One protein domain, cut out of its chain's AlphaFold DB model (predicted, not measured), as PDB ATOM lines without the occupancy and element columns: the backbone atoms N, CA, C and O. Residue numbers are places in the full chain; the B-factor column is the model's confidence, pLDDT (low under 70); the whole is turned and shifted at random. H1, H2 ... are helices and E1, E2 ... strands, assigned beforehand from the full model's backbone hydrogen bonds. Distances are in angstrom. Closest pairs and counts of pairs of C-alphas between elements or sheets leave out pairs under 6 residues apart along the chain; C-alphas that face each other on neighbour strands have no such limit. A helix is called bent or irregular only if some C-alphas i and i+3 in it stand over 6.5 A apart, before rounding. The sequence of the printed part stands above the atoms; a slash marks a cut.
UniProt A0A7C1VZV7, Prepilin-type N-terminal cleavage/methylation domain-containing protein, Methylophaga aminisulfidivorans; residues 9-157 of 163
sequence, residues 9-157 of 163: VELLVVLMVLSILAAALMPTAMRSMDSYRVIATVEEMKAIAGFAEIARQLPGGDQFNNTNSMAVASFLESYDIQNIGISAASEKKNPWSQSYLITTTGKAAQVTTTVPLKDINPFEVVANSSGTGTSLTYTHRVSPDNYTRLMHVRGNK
ATOM      1  N   VAL A   9     -90.282 -25.900  56.069       91.88
ATOM      2  CA  VAL A   9     -90.309 -24.738  56.967       91.88
ATOM      3  C   VAL A   9     -89.055 -24.704  57.839       91.88
ATOM      4  O   VAL A   9     -88.433 -23.651  57.954       91.88
ATOM      5  N   GLU A  10     -88.635 -25.841  58.398       90.31
ATOM      6  CA  GLU A  10     -87.397 -25.919  59.184       90.31
ATOM      7  C   GLU A  10     -86.167 -25.574  58.342       90.31
ATOM      8  O   GLU A  10     -85.310 -24.822  58.801       90.31
ATOM      9  N   LEU A  11     -86.099 -26.041  57.091       91.69
ATOM     10  CA  LEU A  11     -85.009 -25.675  56.185       91.69
ATOM     11  C   LEU A  11     -84.976 -24.159  55.923       91.69
ATOM     12  O   LEU A  11     -83.907 -23.552  55.948       91.69
ATOM     13  N   LEU A  12     -86.137 -23.535  55.706       92.50
ATOM     14  CA  LEU A  12     -86.237 -22.098  55.443       92.50
ATOM     15  C   LEU A  12     -85.785 -21.277  56.657       92.50
ATOM     16  O   LEU A  12     -84.996 -20.345  56.506       92.50
ATOM     17  N   VAL A  13     -86.222 -21.657  57.861       94.06
ATOM     18  CA  VAL A  13     -85.798 -20.998  59.107       94.06
ATOM     19  C   VAL A  13     -84.290 -21.157  59.324       94.06
ATOM     20  O   VAL A  13     -83.616 -20.182  59.655       94.06
ATOM     21  N   VAL A  14     -83.728 -22.344  59.078       94.88
ATOM     22  CA  VAL A  14     -82.278 -22.580  59.193       94.88
ATOM     23  C   VAL A  14     -81.495 -21.721  58.200       94.88
ATOM     24  O   VAL A  14     -80.532 -21.067  58.594       94.88
ATOM     25  N   LEU A  15     -81.917 -21.663  56.934       93.50
ATOM     26  CA  LEU A  15     -81.268 -20.826  55.919       93.50
ATOM     27  C   LEU A  15     -81.359 -19.335  56.261       93.50
ATOM     28  O   LEU A  15     -80.378 -18.608  56.094       93.50
ATOM     29  N   MET A  16     -82.495 -18.885  56.802       95.38
ATOM     30  CA  MET A  16     -82.662 -17.515  57.283       95.38
ATOM     31  C   MET A  16     -81.651 -17.198  58.393       95.38
ATOM     32  O   MET A  16     -80.920 -16.212  58.288       95.38
ATOM     33  N   VAL A  17     -81.539 -18.049  59.414       95.88
ATOM     34  CA  VAL A  17     -80.586 -17.841  60.517       95.88
ATOM     35  C   VAL A  17     -79.134 -17.903  60.024       95.88
ATOM     36  O   VAL A  17     -78.331 -17.044  60.391       95.88
ATOM     37  N   LEU A  18     -78.795 -18.852  59.143       94.44
ATOM     38  CA  LEU A  18     -77.458 -18.956  58.547       94.44
ATOM     39  C   LEU A  18     -77.082 -17.709  57.740       94.44
ATOM     40  O   LEU A  18     -75.946 -17.251  57.835       94.44
ATOM     41  N   SER A  19     -78.018 -17.133  56.982       94.44
ATOM     42  CA  SER A  19     -77.759 -15.919  56.197       94.44
ATOM     43  C   SER A  19     -77.449 -14.705  57.084       94.44
ATOM     44  O   SER A  19     -76.513 -13.957  56.800       94.44
ATOM     45  N   ILE A  20     -78.165 -14.558  58.204       94.56
ATOM     46  CA  ILE A  20     -77.936 -13.489  59.186       94.56
ATOM     47  C   ILE A  20     -76.570 -13.673  59.858       94.56
ATOM     48  O   ILE A  20     -75.801 -12.718  59.965       94.56
ATOM     49  N   LEU A  21     -76.240 -14.904  60.266       93.69
ATOM     50  CA  LEU A  21     -74.938 -15.226  60.858       93.69
ATOM     51  C   LEU A  21     -73.788 -14.957  59.881       93.69
ATOM     52  O   LEU A  21     -72.795 -14.338  60.260       93.69
ATOM     53  N   ALA A  22     -73.926 -15.369  58.620       90.75
ATOM     54  CA  ALA A  22     -72.915 -15.130  57.595       90.75
ATOM     55  C   ALA A  22     -72.678 -13.626  57.374       90.75
ATOM     56  O   ALA A  22     -71.528 -13.183  57.345       90.75
ATOM     57  N   ALA A  23     -73.749 -12.830  57.294       90.81
ATOM     58  CA  ALA A  23     -73.651 -11.379  57.147       90.81
ATOM     59  C   ALA A  23     -72.966 -10.715  58.355       90.81
ATOM     60  O   ALA A  23     -72.144  -9.816  58.179       90.81
ATOM     61  N   ALA A  24     -73.250 -11.183  59.573       89.88
ATOM     62  CA  ALA A  24     -72.645 -10.651  60.794       89.88
ATOM     63  C   ALA A  24     -71.140 -10.960  60.915       89.88
ATOM     64  O   ALA A  24     -70.392 -10.162  61.481       89.88
ATOM     65  N   LEU A  25     -70.681 -12.097  60.379       87.75
ATOM     66  CA  LEU A  25     -69.278 -12.531  60.446       87.75
ATOM     67  C   LEU A  25     -68.404 -11.981  59.306       87.75
ATOM     68  O   LEU A  25     -67.178 -11.975  59.412       87.75
ATOM     69  N   MET A  26     -69.004 -11.495  58.219       84.31
ATOM     70  CA  MET A  26     -68.262 -10.990  57.059       84.31
ATOM     71  C   MET A  26     -67.274  -9.846  57.393       84.31
ATOM     72  O   MET A  26     -66.119  -9.923  56.963       84.31
ATOM     73  N   PRO A  27     -67.631  -8.818  58.197       82.69
ATOM     74  CA  PRO A  27     -66.730  -7.693  58.462       82.69
ATOM     75  C   PRO A  27     -65.462  -8.080  59.233       82.69
ATOM     76  O   PRO A  27     -64.397  -7.498  59.016       82.69
ATOM     77  N   THR A  28     -65.552  -9.051  60.147       81.62
ATOM     78  CA  THR A  28     -64.403  -9.494  60.953       81.62
ATOM     79  C   THR A  28     -63.424 -10.313  60.117       81.62
ATOM     80  O   THR A  28     -62.214 -10.100  60.214       81.62
ATOM     81  N   ALA A  29     -63.935 -11.175  59.233       75.88
ATOM     82  CA  ALA A  29     -63.116 -11.932  58.291       75.88
ATOM     83  C   ALA A  29     -62.325 -11.010  57.344       75.88
ATOM     84  O   ALA A  29     -61.134 -11.234  57.121       75.88
ATOM     85  N   MET A  30     -62.948  -9.934  56.847       80.19
ATOM     86  CA  MET A  30     -62.285  -8.960  55.970       80.19
ATOM     87  C   MET A  30     -61.111  -8.250  56.662       80.19
ATOM     88  O   MET A  30     -60.013  -8.211  56.112       80.19
ATOM     89  N   ARG A  31     -61.294  -7.772  57.901       77.81
ATOM     90  CA  ARG A  31     -60.220  -7.105  58.671       77.81
ATOM     91  C   ARG A  31     -59.025  -8.020  58.943       77.81
ATOM     92  O   ARG A  31     -57.876  -7.577  58.911       77.81
ATOM     93  N   SER A  32     -59.299  -9.296  59.211       79.25
ATOM     94  CA  SER A  32     -58.263 -10.312  59.407       79.25
ATOM     95  C   SER A  32     -57.449 -10.510  58.124       79.25
ATOM     96  O   SER A  32     -56.223 -10.418  58.146       79.25
ATOM     97  N   MET A  33     -58.128 -10.663  56.980       85.12
ATOM     98  CA  MET A  33     -57.488 -10.801  55.668       85.12
ATOM     99  C   MET A  33     -56.593  -9.602  55.322       85.12
ATOM    100  O   MET A  33     -55.465  -9.789  54.865       85.12
ATOM    101  N   ASP A  34     -57.063  -8.377  55.561       87.69
ATOM    102  CA  ASP A  34     -56.275  -7.172  55.283       87.69
ATOM    103  C   ASP A  34     -55.015  -7.095  56.155       87.69
ATOM    104  O   ASP A  34     -53.949  -6.731  55.661       87.69
ATOM    105  N   SER A  35     -55.095  -7.533  57.413       84.75
ATOM    106  CA  SER A  35     -53.933  -7.597  58.309       84.75
ATOM    107  C   SER A  35     -52.857  -8.551  57.773       84.75
ATOM    108  O   SER A  35     -51.683  -8.184  57.711       84.75
ATOM    109  N   TYR A  36     -53.248  -9.742  57.300       88.00
ATOM    110  CA  TYR A  36     -52.312 -10.686  56.675       88.00
ATOM    111  C   TYR A  36     -51.692 -10.132  55.393       88.00
ATOM    112  O   TYR A  36     -50.494 -10.293  55.168       88.00
ATOM    113  N   ARG A  37     -52.480  -9.437  54.566       93.12
ATOM    114  CA  ARG A  37     -51.981  -8.796  53.340       93.12
ATOM    115  C   ARG A  37     -50.945  -7.717  53.637       93.12
ATOM    116  O   ARG A  37     -49.954  -7.625  52.915       93.12
ATOM    117  N   VAL A  38     -51.139  -6.926  54.694       90.88
ATOM    118  CA  VAL A  38     -50.153  -5.925  55.133       90.88
ATOM    119  C   VAL A  38     -48.858  -6.599  55.590       90.88
ATOM    120  O   VAL A  38     -47.786  -6.179  55.162       90.88
ATOM    121  N   ILE A  39     -48.943  -7.656  56.403       88.06
ATOM    122  CA  ILE A  39     -47.761  -8.395  56.881       88.06
ATOM    123  C   ILE A  39     -46.979  -8.981  55.700       88.06
ATOM    124  O   ILE A  39     -45.785  -8.715  55.574       88.06
ATOM    125  N   ALA A  40     -47.662  -9.678  54.787       90.69
ATOM    126  CA  ALA A  40     -47.048 -10.224  53.579       90.69
ATOM    127  C   ALA A  40     -46.397  -9.124  52.725       90.69
ATOM    128  O   ALA A  40     -45.286  -9.291  52.232       90.69
ATOM    129  N   THR A  41     -47.048  -7.962  52.606       93.69
ATOM    130  CA  THR A  41     -46.488  -6.813  51.881       93.69
ATOM    131  C   THR A  41     -45.168  -6.360  52.501       93.69
ATOM    132  O   THR A  41     -44.210  -6.139  51.768       93.69
ATOM    133  N   VAL A  42     -45.093  -6.246  53.830       89.75
ATOM    134  CA  VAL A  42     -43.871  -5.832  54.536       89.75
ATOM    135  C   VAL A  42     -42.760  -6.879  54.406       89.75
ATOM    136  O   VAL A  42     -41.606  -6.514  54.185       89.75
ATOM    137  N   GLU A  43     -43.080  -8.169  54.494       90.94
ATOM    138  CA  GLU A  43     -42.108  -9.249  54.268       90.94
ATOM    139  C   GLU A  43     -41.538  -9.219  52.845       90.94
ATOM    140  O   GLU A  43     -40.321  -9.301  52.656       90.94
ATOM    141  N   GLU A  44     -42.392  -9.007  51.843       93.62
ATOM    142  CA  GLU A  44     -41.953  -8.841  50.459       93.62
ATOM    143  C   GLU A  44     -41.095  -7.583  50.277       93.62
ATOM    144  O   GLU A  44     -40.069  -7.644  49.599       93.62
ATOM    145  N   MET A  45     -41.436  -6.462  50.927       92.50
ATOM    146  CA  MET A  45     -40.602  -5.252  50.905       92.50
ATOM    147  C   MET A  45     -39.196  -5.523  51.444       92.50
ATOM    148  O   MET A  45     -38.226  -5.055  50.851       92.50
ATOM    149  N   LYS A  46     -39.069  -6.297  52.530       91.00
ATOM    150  CA  LYS A  46     -37.765  -6.689  53.091       91.00
ATOM    151  C   LYS A  46     -36.964  -7.532  52.102       91.00
ATOM    152  O   LYS A  46     -35.781  -7.265  51.898       91.00
ATOM    153  N   ALA A  47     -37.605  -8.516  51.469       91.31
ATOM    154  CA  ALA A  47     -36.960  -9.369  50.476       91.31
ATOM    155  C   ALA A  47     -36.479  -8.556  49.262       91.31
ATOM    156  O   ALA A  47     -35.305  -8.628  48.896       91.31
ATOM    157  N   ILE A  48     -37.350  -7.716  48.690       93.62
ATOM    158  CA  ILE A  48     -37.018  -6.830  47.562       93.62
ATOM    159  C   ILE A  48     -35.884  -5.880  47.941       93.62
ATOM    160  O   ILE A  48     -34.959  -5.694  47.155       93.62
ATOM    161  N   ALA A  49     -35.915  -5.307  49.144       91.75
ATOM    162  CA  ALA A  49     -34.867  -4.407  49.605       91.75
ATOM    163  C   ALA A  49     -33.518  -5.117  49.777       91.75
ATOM    164  O   ALA A  49     -32.484  -4.516  49.502       91.75
ATOM    165  N   GLY A  50     -33.521  -6.397  50.165       89.31
ATOM    166  CA  GLY A  50     -32.322  -7.234  50.175       89.31
ATOM    167  C   GLY A  50     -31.726  -7.426  48.778       89.31
ATOM    168  O   GLY A  50     -30.520  -7.276  48.600       89.31
ATOM    169  N   PHE A  51     -32.552  -7.677  47.758       90.06
ATOM    170  CA  PHE A  51     -32.070  -7.764  46.370       90.06
ATOM    171  C   PHE A  51     -31.625  -6.403  45.819       90.06
ATOM    172  O   PHE A  51     -30.600  -6.310  45.146       90.06
ATOM    173  N   ALA A  52     -32.346  -5.331  46.149       92.25
ATOM    174  CA  ALA A  52     -31.966  -3.970  45.791       92.25
ATOM    175  C   ALA A  52     -30.641  -3.548  46.448       92.25
ATOM    176  O   ALA A  52     -29.866  -2.819  45.839       92.25
ATOM    177  N   GLU A  53     -30.344  -4.034  47.655       90.44
ATOM    178  CA  GLU A  53     -29.044  -3.838  48.301       90.44
ATOM    179  C   GLU A  53     -27.916  -4.534  47.534       90.44
ATOM    180  O   GLU A  53     -26.849  -3.950  47.363       90.44
ATOM    181  N   ILE A  54     -28.147  -5.749  47.026       89.00
ATOM    182  CA  ILE A  54     -27.172  -6.427  46.159       89.00
ATOM    183  C   ILE A  54     -26.927  -5.586  44.905       89.00
ATOM    184  O   ILE A  54     -25.776  -5.330  44.559       89.00
ATOM    185  N   ALA A  55     -27.996  -5.100  44.265       89.94
ATOM    186  CA  ALA A  55     -27.892  -4.265  43.071       89.94
ATOM    187  C   ALA A  55     -27.086  -2.988  43.350       89.94
ATOM    188  O   ALA A  55     -26.158  -2.663  42.616       89.94
ATOM    189  N   ARG A  56     -27.363  -2.325  44.474       92.25
ATOM    190  CA  ARG A  56     -26.683  -1.109  44.938       92.25
ATOM    191  C   ARG A  56     -25.172  -1.260  45.116       92.25
ATOM    192  O   ARG A  56     -24.448  -0.273  45.023       92.25
ATOM    193  N   GLN A  57     -24.686  -2.467  45.400       88.88
ATOM    194  CA  GLN A  57     -23.254  -2.742  45.564       88.88
ATOM    195  C   GLN A  57     -22.514  -2.927  44.231       88.88
ATOM    196  O   GLN A  57     -21.283  -3.019  44.224       88.88
ATOM    197  N   LEU A  58     -23.239  -2.994  43.114       89.00
ATOM    198  CA  LEU A  58     -22.679  -3.128  41.774       89.00
ATOM    199  C   LEU A  58     -22.503  -1.750  41.117       89.00
ATOM    200  O   LEU A  58     -23.231  -0.808  41.444       89.00
ATOM    201  N   PRO A  59     -21.561  -1.609  40.168       89.50
ATOM    202  CA  PRO A  59     -21.356  -0.350  39.458       89.50
ATOM    203  C   PRO A  59     -22.647   0.160  38.795       89.50
ATOM    204  O   PRO A  59     -23.240  -0.530  37.976       89.50
ATOM    205  N   GLY A  60     -23.091   1.370  39.146       87.81
ATOM    206  CA  GLY A  60     -24.300   1.993  38.586       87.81
ATOM    207  C   GLY A  60     -25.627   1.553  39.220       87.81
ATOM    208  O   GLY A  60     -26.663   2.146  38.923       87.81
ATOM    209  N   GLY A  61     -25.614   0.573  40.127       87.81
ATOM    210  CA  GLY A  61     -26.822   0.099  40.805       87.81
ATOM    211  C   GLY A  61     -27.264   0.964  41.985       87.81
ATOM    212  O   GLY A  61     -28.268   0.663  42.619       87.81
ATOM    213  N   ASP A  62     -26.534   2.034  42.298       90.69
ATOM    214  CA  ASP A  62     -26.866   3.011  43.338       90.69
ATOM    215  C   ASP A  62     -27.712   4.187  42.820       90.69
ATOM    216  O   ASP A  62     -27.968   5.125  43.572       90.69
ATOM    217  N   GLN A  63     -28.161   4.124  41.561       92.31
ATOM    218  CA  GLN A  63     -28.885   5.196  40.868       92.31
ATOM    219  C   GLN A  63     -30.382   4.912  40.657       92.31
ATOM    220  O   GLN A  63     -31.069   5.725  40.036       92.31
ATOM    221  N   PHE A  64     -30.928   3.789  41.146       95.31
ATOM    222  CA  PHE A  64     -32.370   3.549  41.044       95.31
ATOM    223  C   PHE A  64     -33.145   4.629  41.793       95.31
ATOM    224  O   PHE A  64     -32.893   4.888  42.971       95.31
ATOM    225  N   ASN A  65     -34.121   5.224  41.116       96.12
ATOM    226  CA  ASN A  65     -34.997   6.247  41.670       96.12
ATOM    227  C   ASN A  65     -36.443   5.901  41.317       96.12
ATOM    228  O   ASN A  65     -36.809   5.933  40.142       96.12
ATOM    229  N   ASN A  66     -37.240   5.530  42.324       95.25
ATOM    230  CA  ASN A  66     -38.636   5.101  42.180       95.25
ATOM    231  C   ASN A  66     -38.849   4.097  41.035       95.25
ATOM    232  O   ASN A  66     -39.826   4.159  40.290       95.25
ATOM    233  N   THR A  67     -37.900   3.183  40.876       96.12
ATOM    234  CA  THR A  67     -37.883   2.192  39.802       96.12
ATOM    235  C   THR A  67     -38.583   0.918  40.262       96.12
ATOM    236  O   THR A  67     -38.529   0.574  41.435       96.12
ATOM    237  N   ASN A  68     -39.256   0.198  39.371       96.00
ATOM    238  CA  ASN A  68     -39.928  -1.046  39.747       96.00
ATOM    239  C   ASN A  68     -38.955  -2.219  39.970       96.00
ATOM    240  O   ASN A  68     -37.783  -2.179  39.591       96.00
ATOM    241  N   SER A  69     -39.462  -3.310  40.550       94.69
ATOM    242  CA  SER A  69     -38.664  -4.521  40.805       94.69
ATOM    243  C   SER A  69     -38.113  -5.170  39.535       94.69
ATOM    244  O   SER A  69     -37.104  -5.865  39.598       94.69
ATOM    245  N   MET A  70     -38.778  -4.966  38.395       96.12
ATOM    246  CA  MET A  70     -38.398  -5.554  37.113       96.12
ATOM    247  C   MET A  70     -37.088  -4.968  36.601       96.12
ATOM    248  O   MET A  70     -36.180  -5.712  36.264       96.12
ATOM    249  N   ALA A  71     -36.948  -3.643  36.618       95.25
ATOM    250  CA  ALA A  71     -35.719  -2.993  36.178       95.25
ATOM    251  C   ALA A  71     -34.531  -3.281  37.116       95.25
ATOM    252  O   ALA A  71     -33.407  -3.433  36.640       95.25
ATOM    253  N   VAL A  72     -34.770  -3.439  38.425       94.50
ATOM    254  CA  VAL A  72     -33.733  -3.917  39.359       94.50
ATOM    255  C   VAL A  72     -33.318  -5.355  39.027       94.50
ATOM    256  O   VAL A  72     -32.128  -5.661  39.031       94.50
ATOM    257  N   ALA A  73     -34.270  -6.229  38.690       95.06
ATOM    258  CA  ALA A  73     -33.975  -7.597  38.272       95.06
ATOM    259  C   ALA A  73     -33.201  -7.639  36.944       95.06
ATOM    260  O   ALA A  73     -32.178  -8.307  36.874       95.06
ATOM    261  N   SER A  74     -33.609  -6.865  35.932       94.94
ATOM    262  CA  SER A  74     -32.887  -6.766  34.653       94.94
ATOM    263  C   SER A  74     -31.451  -6.279  34.838       94.94
ATOM    264  O   SER A  74     -30.532  -6.761  34.178       94.94
ATOM    265  N   PHE A  75     -31.240  -5.332  35.754       94.19
ATOM    266  CA  PHE A  75     -29.900  -4.882  36.102       94.19
ATOM    267  C   PHE A  75     -29.085  -6.004  36.751       94.19
ATOM    268  O   PHE A  75     -27.967  -6.257  36.317       94.19
ATOM    269  N   LEU A  76     -29.634  -6.719  37.734       91.44
ATOM    270  CA  LEU A  76     -28.949  -7.848  38.373       91.44
ATOM    271  C   LEU A  76     -28.612  -8.968  37.374       91.44
ATOM    272  O   LEU A  76     -27.494  -9.482  37.391       91.44
ATOM    273  N   GLU A  77     -29.521  -9.273  36.448       93.62
ATOM    274  CA  GLU A  77     -29.297 -10.246  35.373       93.62
ATOM    275  C   GLU A  77     -28.145  -9.832  34.441       93.62
ATOM    276  O   GLU A  77     -27.382 -10.691  34.004       93.62
ATOM    277  N   SER A  78     -27.943  -8.529  34.193       92.94
ATOM    278  CA  SER A  78     -26.800  -8.041  33.399       92.94
ATOM    279  C   SER A  78     -25.433  -8.299  34.053       92.94
ATOM    280  O   SER A  78     -24.414  -8.318  33.364       92.94
ATOM    281  N   TYR A  79     -25.418  -8.550  35.367       91.12
ATOM    282  CA  TYR A  79     -24.250  -8.974  36.146       91.12
ATOM    283  C   TYR A  79     -24.252 -10.481  36.451       91.12
ATOM    284  O   TYR A  79     -23.539 -10.920  37.352       91.12
ATOM    285  N   ASP A  80     -25.051 -11.266  35.722       90.12
ATOM    286  CA  ASP A  80     -25.206 -12.718  35.890       90.12
ATOM    287  C   ASP A  80     -25.738 -13.139  37.277       90.12
ATOM    288  O   ASP A  80     -25.507 -14.244  37.767       90.12
ATOM    289  N   ILE A  81     -26.484 -12.248  37.940       88.00
ATOM    290  CA  ILE A  81     -27.162 -12.538  39.207       88.00
ATOM    291  C   ILE A  81     -28.613 -12.912  38.904       88.00
ATOM    292  O   ILE A  81     -29.456 -12.052  38.653       88.00
ATOM    293  N   GLN A  82     -28.898 -14.214  38.943       86.50
ATOM    294  CA  GLN A  82     -30.196 -14.802  38.595       86.50
ATOM    295  C   GLN A  82     -30.816 -15.578  39.772       86.50
ATOM    296  O   GLN A  82     -30.216 -15.698  40.840       86.50
ATOM    297  N   ASN A  83     -32.020 -16.133  39.573       81.75
ATOM    298  CA  ASN A  83     -32.758 -16.940  40.564       81.75
ATOM    299  C   ASN A  83     -33.001 -16.224  41.904       81.75
ATOM    300  O   ASN A  83     -33.016 -16.831  42.976       81.75
ATOM    301  N   ILE A  84     -33.211 -14.914  41.828       79.75
ATOM    302  CA  ILE A  84     -33.592 -14.056  42.946       79.75
ATOM    303  C   ILE A  84     -35.121 -13.921  43.006       79.75
ATOM    304  O   ILE A  84     -35.820 -14.192  42.035       79.75
ATOM    305  N   GLY A  85     -35.677 -13.495  44.142       82.38
ATOM    306  CA  GLY A  85     -37.133 -13.403  44.361       82.38
ATOM    307  C   GLY A  85     -37.865 -12.306  43.565       82.38
ATOM    308  O   GLY A  85     -38.984 -11.942  43.925       82.38
ATOM    309  N   ILE A  86     -37.235 -11.759  42.522       90.50
ATOM    310  CA  ILE A  86     -37.741 -10.736  41.596       90.50
ATOM    311  C   ILE A  86     -37.375 -11.135  40.156       90.50
ATOM    312  O   ILE A  86     -36.412 -11.865  39.950       90.50
ATOM    313  N   SER A  87     -38.142 -10.684  39.159       92.19
ATOM    314  CA  SER A  87     -37.992 -11.114  37.758       92.19
ATOM    315  C   SER A  87     -37.868  -9.927  36.805       92.19
ATOM    316  O   SER A  87     -38.601  -8.950  36.955       92.19
ATOM    317  N   ALA A  88     -37.004 -10.035  35.790       92.19
ATOM    318  CA  ALA A  88     -36.923  -9.074  34.688       92.19
ATOM    319  C   ALA A  88     -38.087  -9.174  33.686       92.19
ATOM    320  O   ALA A  88     -38.266  -8.275  32.869       92.19
ATOM    321  N   ALA A  89     -38.884 -10.248  33.734       92.00
ATOM    322  CA  ALA A  89     -40.011 -10.453  32.822       92.00
ATOM    323  C   ALA A  89     -41.328  -9.866  33.351       92.00
ATOM    324  O   ALA A  89     -42.225  -9.548  32.571       92.00
ATOM    325  N   SER A  90     -41.469  -9.750  34.674       92.62
ATOM    326  CA  SER A  90     -42.673  -9.214  35.305       92.62
ATOM    327  C   SER A  90     -42.346  -8.485  36.595       92.62
ATOM    328  O   SER A  90     -41.649  -8.992  37.473       92.62
ATOM    329  N   GLU A  91     -42.959  -7.318  36.750       94.31
ATOM    330  CA  GLU A  91     -42.942  -6.574  37.997       94.31
ATOM    331  C   GLU A  91     -43.663  -7.339  39.118       94.31
ATOM    332  O   GLU A  91     -44.737  -7.917  38.925       94.31
ATOM    333  N   LYS A  92     -43.077  -7.291  40.316       93.69
ATOM    334  CA  LYS A  92     -43.683  -7.750  41.559       93.69
ATOM    335  C   LYS A  92     -44.620  -6.659  42.079       93.69
ATOM    336  O   LYS A  92     -44.239  -5.491  42.165       93.69
ATOM    337  N   LYS A  93     -45.838  -7.048  42.451       95.62
ATOM    338  CA  LYS A  93     -46.871  -6.145  42.965       95.62
ATOM    339  C   LYS A  93     -47.420  -6.664  44.281       95.62
ATOM    340  O   LYS A  93     -47.448  -7.872  44.502       95.62
ATOM    341  N   ASN A  94     -47.873  -5.744  45.120       94.62
ATOM    342  CA  ASN A  94     -48.517  -6.080  46.381       94.62
ATOM    343  C   ASN A  94     -49.935  -6.669  46.149       94.62
ATOM    344  O   ASN A  94     -50.444  -6.633  45.021       94.62
ATOM    345  N   PRO A  95     -50.626  -7.171  47.195       94.94
ATOM    346  CA  PRO A  95     -51.967  -7.764  47.078       94.94
ATOM    347  C   PRO A  95     -53.052  -6.848  46.486       94.94
ATOM    348  O   PRO A  95     -54.114  -7.327  46.091       94.94
ATOM    349  N   TRP A  96     -52.797  -5.540  46.411       94.44
ATOM    350  CA  TRP A  96     -53.684  -4.533  45.826       94.44
ATOM    351  C   TRP A  96     -53.208  -4.057  44.446       94.44
ATOM    352  O   TRP A  96     -53.620  -2.999  43.971       94.44
ATOM    353  N   SER A  97     -52.344  -4.839  43.788       94.88
ATOM    354  CA  SER A  97     -51.786  -4.553  42.459       94.88
ATOM    355  C   SER A  97     -50.996  -3.242  42.371       94.88
ATOM    356  O   SER A  97     -50.818  -2.705  41.275       94.88
ATOM    357  N   GLN A  98     -50.502  -2.732  43.501       94.69
ATOM    358  CA  GLN A  98     -49.597  -1.588  43.525       94.69
ATOM    359  C   GLN A  98     -48.152  -2.068  43.411       94.69
ATOM    360  O   GLN A  98     -47.769  -3.107  43.952       94.69
ATOM    361  N   SER A  99     -47.356  -1.288  42.696       95.62
ATOM    362  CA  SER A  99     -45.937  -1.533  42.480       95.62
ATOM    363  C   SER A  99     -45.113  -1.382  43.759       95.62
ATOM    364  O   SER A  99     -45.436  -0.579  44.643       95.62
ATOM    365  N   TYR A 100     -44.010  -2.122  43.827       96.62
ATOM    366  CA  TYR A 100     -42.913  -1.824  44.742       96.62
ATOM    367  C   TYR A 100     -41.926  -0.900  44.032       96.62
ATOM    368  O   TYR A 100     -41.296  -1.294  43.051       96.62
ATOM    369  N   LEU A 101     -41.809   0.330  44.521       97.19
ATOM    370  CA  LEU A 101     -40.887   1.337  44.011       97.19
ATOM    371  C   LEU A 101     -39.588   1.275  44.809       97.19
ATOM    372  O   LEU A 101     -39.579   1.476  46.022       97.19
ATOM    373  N   ILE A 102     -38.494   0.988  44.122       96.69
ATOM    374  CA  ILE A 102     -37.153   0.882  44.672       96.69
ATOM    375  C   ILE A 102     -36.380   2.167  44.395       96.69
ATOM    376  O   ILE A 102     -36.300   2.641  43.259       96.69
ATOM    377  N   THR A 103     -35.759   2.680  45.450       95.81
ATOM    378  CA  THR A 103     -34.790   3.768  45.381       95.81
ATOM    379  C   THR A 103     -33.517   3.325  46.075       95.81
ATOM    380  O   THR A 103     -33.517   2.998  47.261       95.81
ATOM    381  N   THR A 104     -32.413   3.310  45.346       92.75
ATOM    382  CA  THR A 104     -31.091   2.991  45.880       92.75
ATOM    383  C   THR A 104     -30.249   4.250  45.935       92.75
ATOM    384  O   THR A 104     -30.420   5.157  45.130       92.75
ATOM    385  N   THR A 105     -29.327   4.305  46.884       88.50
ATOM    386  CA  THR A 105     -28.334   5.379  47.006       88.50
ATOM    387  C   THR A 105     -26.986   4.769  47.366       88.50
ATOM    388  O   THR A 105     -26.914   3.610  47.763       88.50
ATOM    389  N   GLY A 106     -25.904   5.543  47.392       81.69
ATOM    390  CA  GLY A 106     -24.619   5.053  47.913       81.69
ATOM    391  C   GLY A 106     -24.643   4.547  49.372       81.69
ATOM    392  O   GLY A 106     -23.652   3.985  49.831       81.69
ATOM    393  N   LYS A 107     -25.751   4.706  50.120       83.38
ATOM    394  CA  LYS A 107     -25.842   4.363  51.554       83.38
ATOM    395  C   LYS A 107     -26.971   3.399  51.935       83.38
ATOM    396  O   LYS A 107     -26.903   2.809  53.010       83.38
ATOM    397  N   ALA A 108     -28.017   3.278  51.122       86.06
ATOM    398  CA  ALA A 108     -29.203   2.501  51.473       86.06
ATOM    399  C   ALA A 108     -30.000   2.077  50.237       86.06
ATOM    400  O   ALA A 108     -30.005   2.793  49.231       86.06
ATOM    401  N   ALA A 109     -30.730   0.971  50.370       91.81
ATOM    402  CA  ALA A 109     -31.787   0.559  49.456       91.81
ATOM    403  C   ALA A 109     -33.149   0.738  50.143       91.81
ATOM    404  O   ALA A 109     -33.378   0.252  51.250       91.81
ATOM    405  N   GLN A 110     -34.047   1.473  49.503       94.44
ATOM    406  CA  GLN A 110     -35.387   1.764  49.995       94.44
ATOM    407  C   GLN A 110     -36.413   1.127  49.076       94.44
ATOM    408  O   GLN A 110     -36.266   1.166  47.857       94.44
ATOM    409  N   VAL A 111     -37.466   0.578  49.668       96.00
ATOM    410  CA  VAL A 111     -38.624   0.056  48.948       96.00
ATOM    411  C   VAL A 111     -39.854   0.758  49.486       96.00
ATOM    412  O   VAL A 111     -40.093   0.757  50.694       96.00
ATOM    413  N   THR A 112     -40.628   1.356  48.591       96.06
ATOM    414  CA  THR A 112     -41.867   2.061  48.902       96.06
ATOM    415  C   THR A 112     -43.026   1.435  48.142       96.06
ATOM    416  O   THR A 112     -42.899   1.090  46.971       96.06
ATOM    417  N   THR A 113     -44.173   1.280  48.791       96.00
ATOM    418  CA  THR A 113     -45.416   0.863  48.134       96.00
ATOM    419  C   THR A 113     -46.609   1.522  48.812       96.00
ATOM    420  O   THR A 113     -46.524   1.946  49.964       96.00
ATOM    421  N   THR A 114     -47.732   1.612  48.110       95.12
ATOM    422  CA  THR A 114     -48.975   2.158  48.659       95.12
ATOM    423  C   THR A 114     -49.958   1.034  48.930       95.12
ATOM    424  O   THR A 114     -50.134   0.135  48.106       95.12
ATOM    425  N   VAL A 115     -50.629   1.100  50.076       93.38
ATOM    426  CA  VAL A 115     -51.751   0.219  50.398       93.38
ATOM    427  C   VAL A 115     -53.034   1.042  50.555       93.38
ATOM    428  O   VAL A 115     -52.988   2.140  51.113       93.38
ATOM    429  N   PRO A 116     -54.193   0.548  50.088       93.12
ATOM    430  CA  PRO A 116     -55.474   1.252  50.167       93.12
ATOM    431  C   PRO A 116     -56.136   1.073  51.543       93.12
ATOM    432  O   PRO A 116     -57.337   0.845  51.652       93.12
ATOM    433  N   LEU A 117     -55.328   1.106  52.600       88.31
ATOM    434  CA  LEU A 117     -55.765   1.052  53.987       88.31
ATOM    435  C   LEU A 117     -55.282   2.333  54.647       88.31
ATOM    436  O   LEU A 117     -54.144   2.736  54.427       88.31
ATOM    437  N   LYS A 118     -56.149   2.970  55.428       88.06
ATOM    438  CA  LYS A 118     -55.852   4.238  56.086       88.06
ATOM    439  C   LYS A 118     -55.365   3.990  57.509       88.06
ATOM    440  O   LYS A 118     -55.874   3.099  58.184       88.06
ATOM    441  N   ASP A 119     -54.429   4.820  57.961       85.00
ATOM    442  CA  ASP A 119     -53.967   4.876  59.354       85.00
ATOM    443  C   ASP A 119     -53.374   3.552  59.869       85.00
ATOM    444  O   ASP A 119     -53.406   3.264  61.065       85.00
ATOM    445  N   ILE A 120     -52.799   2.749  58.967       82.88
ATOM    446  CA  ILE A 120     -52.056   1.550  59.358       82.88
ATOM    447  C   ILE A 120     -50.623   1.909  59.762       82.88
ATOM    448  O   ILE A 120     -50.016   2.815  59.194       82.88
ATOM    449  N   ASN A 121     -50.059   1.166  60.713       82.06
ATOM    450  CA  ASN A 121     -48.672   1.339  61.146       82.06
ATOM    451  C   ASN A 121     -48.007  -0.020  61.429       82.06
ATOM    452  O   ASN A 121     -47.880  -0.418  62.590       82.06
ATOM    453  N   PRO A 122     -47.667  -0.790  60.381       79.50
ATOM    454  CA  PRO A 122     -47.013  -2.078  60.556       79.50
ATOM    455  C   PRO A 122     -45.564  -1.921  61.041       79.50
ATOM    456  O   PRO A 122     -44.916  -0.900  60.825       79.50
ATOM    457  N   PHE A 123     -45.052  -2.953  61.713       76.12
ATOM    458  CA  PHE A 123     -43.709  -2.945  62.296       76.12
ATOM    459  C   PHE A 123     -42.612  -2.875  61.209       76.12
ATOM    460  O   PHE A 123     -42.799  -3.368  60.098       76.12
ATOM    461  N   GLU A 124     -41.453  -2.295  61.545       77.50
ATOM    462  CA  GLU A 124     -40.239  -2.182  60.699       77.50
ATOM    463  C   GLU A 124     -40.327  -1.318  59.433       77.50
ATOM    464  O   GLU A 124     -39.345  -1.216  58.694       77.50
ATOM    465  N   VAL A 125     -41.451  -0.652  59.184       83.38
ATOM    466  CA  VAL A 125     -41.594   0.291  58.069       83.38
ATOM    467  C   VAL A 125     -42.037   1.655  58.570       83.38
ATOM    468  O   VAL A 125     -42.674   1.783  59.613       83.38
ATOM    469  N   VAL A 126     -41.700   2.694  57.814       86.81
ATOM    470  CA  VAL A 126     -42.266   4.027  58.019       86.81
ATOM    471  C   VAL A 126     -43.591   4.084  57.270       86.81
ATOM    472  O   VAL A 126     -43.624   3.861  56.060       86.81
ATOM    473  N   ALA A 127     -44.671   4.374  57.987       88.69
ATOM    474  CA  ALA A 127     -46.009   4.494  57.430       88.69
ATOM    475  C   ALA A 127     -46.434   5.966  57.363       88.69
ATOM    476  O   ALA A 127     -46.482   6.657  58.378       88.69
ATOM    477  N   ASN A 128     -46.760   6.440  56.161       90.88
ATOM    478  CA  ASN A 128     -47.255   7.789  55.911       90.88
ATOM    479  C   ASN A 128     -48.656   7.707  55.302       90.88
ATOM    480  O   ASN A 128     -48.814   7.407  54.117       90.88
ATOM    481  N   SER A 129     -49.679   7.952  56.117       88.31
ATOM    482  CA  SER A 129     -51.076   7.964  55.672       88.31
ATOM    483  C   SER A 129     -51.414   9.267  54.954       88.31
ATOM    484  O   SER A 129     -51.200  10.351  55.496       88.31
ATOM    485  N   SER A 130     -51.972   9.174  53.749       82.00
ATOM    486  CA  SER A 130     -52.466  10.325  52.994       82.00
ATOM    487  C   SER A 130     -53.710   9.950  52.183       82.00
ATOM    488  O   SER A 130     -53.791   8.892  51.557       82.00
ATOM    489  N   GLY A 131     -54.729  10.813  52.217       85.31
ATOM    490  CA  GLY A 131     -56.008  10.538  51.561       85.31
ATOM    491  C   GLY A 131     -56.648   9.231  52.050       85.31
ATOM    492  O   GLY A 131     -56.952   9.085  53.235       85.31
ATOM    493  N   THR A 132     -56.875   8.301  51.122       85.00
ATOM    494  CA  THR A 132     -57.544   7.009  51.354       85.00
ATOM    495  C   THR A 132     -56.586   5.837  51.578       85.00
ATOM    496  O   THR A 132     -57.052   4.712  51.751       85.00
ATOM    497  N   GLY A 133     -55.270   6.066  51.583       89.81
ATOM    498  CA  GLY A 133     -54.278   5.002  51.713       89.81
ATOM    499  C   GLY A 133     -53.096   5.371  52.599       89.81
ATOM    500  O   GLY A 133     -52.978   6.486  53.111       89.81
ATOM    501  N   THR A 134     -52.195   4.410  52.751       89.94
ATOM    502  CA  THR A 134     -50.950   4.563  53.497       89.94
ATOM    503  C   THR A 134     -49.784   4.159  52.609       89.94
ATOM    504  O   THR A 134     -49.758   3.072  52.031       89.94
ATOM    505  N   SER A 135     -48.810   5.058  52.487       92.62
ATOM    506  CA  SER A 135     -47.519   4.757  51.881       92.62
ATOM    507  C   SER A 135     -46.629   4.087  52.919       92.62
ATOM    508  O   SER A 135     -46.448   4.620  54.015       92.62
ATOM    509  N   LEU A 136     -46.094   2.918  52.586       90.75
ATOM    510  CA  LEU A 136     -45.162   2.165  53.412       90.75
ATOM    511  C   LEU A 136     -43.772   2.281  52.803       90.75
ATOM    512  O   LEU A 136     -43.600   1.985  51.620       90.75
ATOM    513  N   THR A 137     -42.783   2.639  53.615       93.38
ATOM    514  CA  THR A 137     -41.378   2.699  53.206       93.38
ATOM    515  C   THR A 137     -40.533   1.823  54.120       93.38
ATOM    516  O   THR A 137     -40.411   2.078  55.319       93.38
ATOM    517  N   TYR A 138     -39.903   0.806  53.541       91.19
ATOM    518  CA  TYR A 138     -38.860   0.016  54.183       91.19
ATOM    519  C   TYR A 138     -37.494   0.531  53.727       91.19
ATOM    520  O   TYR A 138     -37.272   0.736  52.536       91.19
ATOM    521  N   THR A 139     -36.567   0.736  54.664       87.94
ATOM    522  CA  THR A 139     -35.187   1.129  54.351       87.94
ATOM    523  C   THR A 139     -34.233   0.050  54.827       87.94
ATOM    524  O   THR A 139     -34.020  -0.110  56.029       87.94
ATOM    525  N   HIS A 140     -33.594  -0.634  53.886       82.00
ATOM    526  CA  HIS A 140     -32.441  -1.464  54.176       82.00
ATOM    527  C   HIS A 140     -31.228  -0.548  54.384       82.00
ATOM    528  O   HIS A 140     -30.730   0.085  53.448       82.00
ATOM    529  N   ARG A 141     -30.802  -0.399  55.643       65.56
ATOM    530  CA  ARG A 141     -29.614   0.379  56.014       65.56
ATOM    531  C   ARG A 141     -28.426  -0.550  56.183       65.56
ATOM    532  O   ARG A 141     -28.489  -1.498  56.960       65.56
ATOM    533  N   VAL A 142     -27.314  -0.209  55.546       55.53
ATOM    534  CA  VAL A 142     -26.025  -0.806  55.889       55.53
ATOM    535  C   VAL A 142     -25.472  -0.040  57.089       55.53
ATOM    536  O   VAL A 142     -25.294   1.176  57.005       55.53
ATOM    537  N   SER A 143     -25.211  -0.721  58.214       48.69
ATOM    538  CA  SER A 143     -24.384  -0.126  59.275       48.69
ATOM    539  C   SER A 143     -23.036   0.275  58.656       48.69
ATOM    540  O   SER A 143     -22.481  -0.538  57.904       48.69
ATOM    541  N   PRO A 144     -22.495   1.476  58.935       48.72
ATOM    542  CA  PRO A 144     -21.211   1.939  58.393       48.72
ATOM    543  C   PRO A 144     -20.044   0.954  58.589       48.72
ATOM    544  O   PRO A 144     -19.067   0.999  57.848       48.72
ATOM    545  N   ASP A 145     -20.165   0.021  59.531       47.97
ATOM    546  CA  ASP A 145     -19.114  -0.920  59.933       47.97
ATOM    547  C   ASP A 145     -19.033  -2.184  59.051       47.97
ATOM    548  O   ASP A 145     -18.106  -2.985  59.175       47.97
ATOM    549  N   ASN A 146     -19.992  -2.399  58.142       45.31
ATOM    550  CA  ASN A 146     -20.049  -3.618  57.322       45.31
ATOM    551  C   ASN A 146     -19.234  -3.545  56.022       45.31
ATOM    552  O   ASN A 146     -18.955  -4.591  55.428       45.31
ATOM    553  N   TYR A 147     -18.797  -2.355  55.597       48.00
ATOM    554  CA  TYR A 147     -17.923  -2.213  54.426       48.00
ATOM    555  C   TYR A 147     -16.587  -2.950  54.639       48.00
ATOM    556  O   TYR A 147     -16.119  -3.664  53.753       48.00
ATOM    557  N   THR A 148     -16.026  -2.896  55.849       45.84
ATOM    558  CA  THR A 148     -14.781  -3.587  56.230       45.84
ATOM    559  C   THR A 148     -14.948  -5.100  56.359       45.84
ATOM    560  O   THR A 148     -14.013  -5.847  56.063       45.84
ATOM    561  N   ARG A 149     -16.133  -5.575  56.769       42.69
ATOM    562  CA  ARG A 149     -16.413  -7.009  56.936       42.69
ATOM    563  C   ARG A 149     -16.608  -7.713  55.592       42.69
ATOM    564  O   ARG A 149     -16.093  -8.812  55.407       42.69
ATOM    565  N   LEU A 150     -17.277  -7.073  54.631       44.41
ATOM    566  CA  LEU A 150     -17.442  -7.621  53.279       44.41
ATOM    567  C   LEU A 150     -16.128  -7.597  52.479       44.41
ATOM    568  O   LEU A 150     -15.865  -8.530  51.720       44.41
ATOM    569  N   MET A 151     -15.262  -6.597  52.700       48.09
ATOM    570  CA  MET A 151     -13.907  -6.576  52.129       48.09
ATOM    571  C   MET A 151     -13.000  -7.664  52.729       48.09
ATOM    572  O   MET A 151     -12.295  -8.333  51.977       48.09
ATOM    573  N   HIS A 152     -13.074  -7.924  54.041       45.38
ATOM    574  CA  HIS A 152     -12.335  -9.030  54.671       45.38
ATOM    575  C   HIS A 152     -12.796 -10.412  54.181       45.38
ATOM    576  O   HIS A 152     -11.974 -11.299  53.963       45.38
ATOM    577  N   VAL A 153     -14.100 -10.603  53.959       47.81
ATOM    578  CA  VAL A 153     -14.630 -11.887  53.465       47.81
ATOM    579  C   VAL A 153     -14.303 -12.106  51.980       47.81
ATOM    580  O   VAL A 153     -14.030 -13.237  51.582       47.81
ATOM    581  N   ARG A 154     -14.261 -11.043  51.159       48.47
ATOM    582  CA  ARG A 154     -13.859 -11.145  49.743       48.47
ATOM    583  C   ARG A 154     -12.342 -11.340  49.579       48.47
ATOM    584  O   ARG A 154     -11.935 -12.080  48.690       48.47
ATOM    585  N   GLY A 155     -11.525 -10.754  50.460       43.59
ATOM    586  CA  GLY A 155     -10.070 -10.968  50.498       43.59
ATOM    587  C   GLY A 155      -9.670 -12.402  50.867       43.59
ATOM    588  O   GLY A 155      -8.780 -12.971  50.243       43.59
ATOM    589  N   ASN A 156     -10.388 -13.041  51.797       41.75
ATOM    590  CA  ASN A 156     -10.074 -14.409  52.236       41.75
ATOM    591  C   ASN A 156     -10.507 -15.517  51.265       41.75
ATOM    592  O   ASN A 156     -10.101 -16.664  51.438       41.75
ATOM    593  N   LYS A 157     -11.310 -15.218  50.237       43.44
ATOM    594  CA  LYS A 157     -11.740 -16.240  49.267       43.44
ATOM    595  C   LYS A 157     -10.687 -16.528  48.188       43.44
ATOM    596  O   LYS A 157     -10.749 -17.578  47.561       43.44
TER     597      LYS A 157
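Overview. This is residues 9 to 157 of the 163 residues of the protein "Prepilin-type N-terminal cleavage/methylation domain-containing protein" of Methylophaga aminisulfidivorans (UniProt A0A7C1VZV7). A twisted sheet of four strands has one face covered by the second arm, H1b, of a very long bent helix, H1, whose residues 9 to 33 stick far out of this body. The shorter helix H2 packs on H1b near its end, on the E1 side of the sheet, and residues 145 to 157, with H3, stick out at the opposite end from H1a. The printed part has 149 residues, with named elements in the order H1 H2 E1 E2 E3 E4 H3; the class is mixed, helices and strands, and the sheet, in the order E1 - E2 - E4 - E3, is antiparallel throughout. The whole is loose, with a radius of gyration of the C-alphas of 21.2 A and spans of 81 by 29 by 29 A, the length coming from the two free ends.

Arrangement. In the sheet, E2, residues 108 to 115, and E4, residues 133 to 141, are inner strands; N 111 and O 138 are within hydrogen-bond range at 2.9 A. E1, residues 101 to 104, is an edge strand and forms a hairpin with E2, with N 103 and O 110 at 2.9 A. E3, residues 126 to 130, is the other edge strand and forms a hairpin with E4, with N 128 and O 135 at 2.8 A. Residues 67 to 68 pair antiparallel with residues 101 to 102 of E1. H1, residues 9 to 56, was assigned as one helix by its hydrogen bonds but is bent, with C-alphas 24 and 27 7.0 A apart; its arms H1a, residues 9 to 24, and H1b, residues 27 to 56, stand at a steep tilt of 41 degrees. H1b is on the sheet at a height over the sheet of 8.2 A, making two layers, a helix arm on one face of a sheet. It lies over E2 and E4, and runs slantwise to the strands, only just, at 31 degrees to E4 on the local plane. The closest C-alphas of H1b and E2 are those of Glu 53 and Ala 109, 5.3 A apart. H2, residues 69 to 78, touches H1b, which touches it with residues 48 to 55 alone; the closest C-alphas of the two are those of Ala 55 and Leu 76, 6.0 A apart, and they run the same way at a shallow tilt of 28 degrees. H2 only grazes the sheet, with its residues 69 to 72. H1a is not on the sheet, and neither is H3, residues 146 to 155, which is apart from H1b and H2. In H1a, H1b, H2 and H3 every O i to N i+4 pair is within hydrogen-bond range.

Along the chain. From first to last C-alpha, E4 measures 25.5 A, E2 22.7 A, E3 13.0 A and E1 10.1 A. H1b measures 42.8 A, H1a 22.9 A, H2 14.4 A and H3 14.1 A. H1a begins at C-alpha 9, (-90.309, -24.738, 56.967); H1b ends at C-alpha 56, (-26.683, -1.109, 44.938); H3 ends at C-alpha 155, (-10.070, -10.968, 50.498).

Size, cuts and confidence. The two C-alphas farthest apart are those of Val 9 and Gly 155, 81.7 A. Without the stretches that stand free, the body of 111 residues spans 39 by 33 by 20 A. The printed part has no cut. The links from H1 to H2, 12 residues, and from H2 to E1, 22 residues, are long. The mean pLDDT of the printed part is 85.4; residues 141 to 157 are under 70, and H3 has a mean of 46.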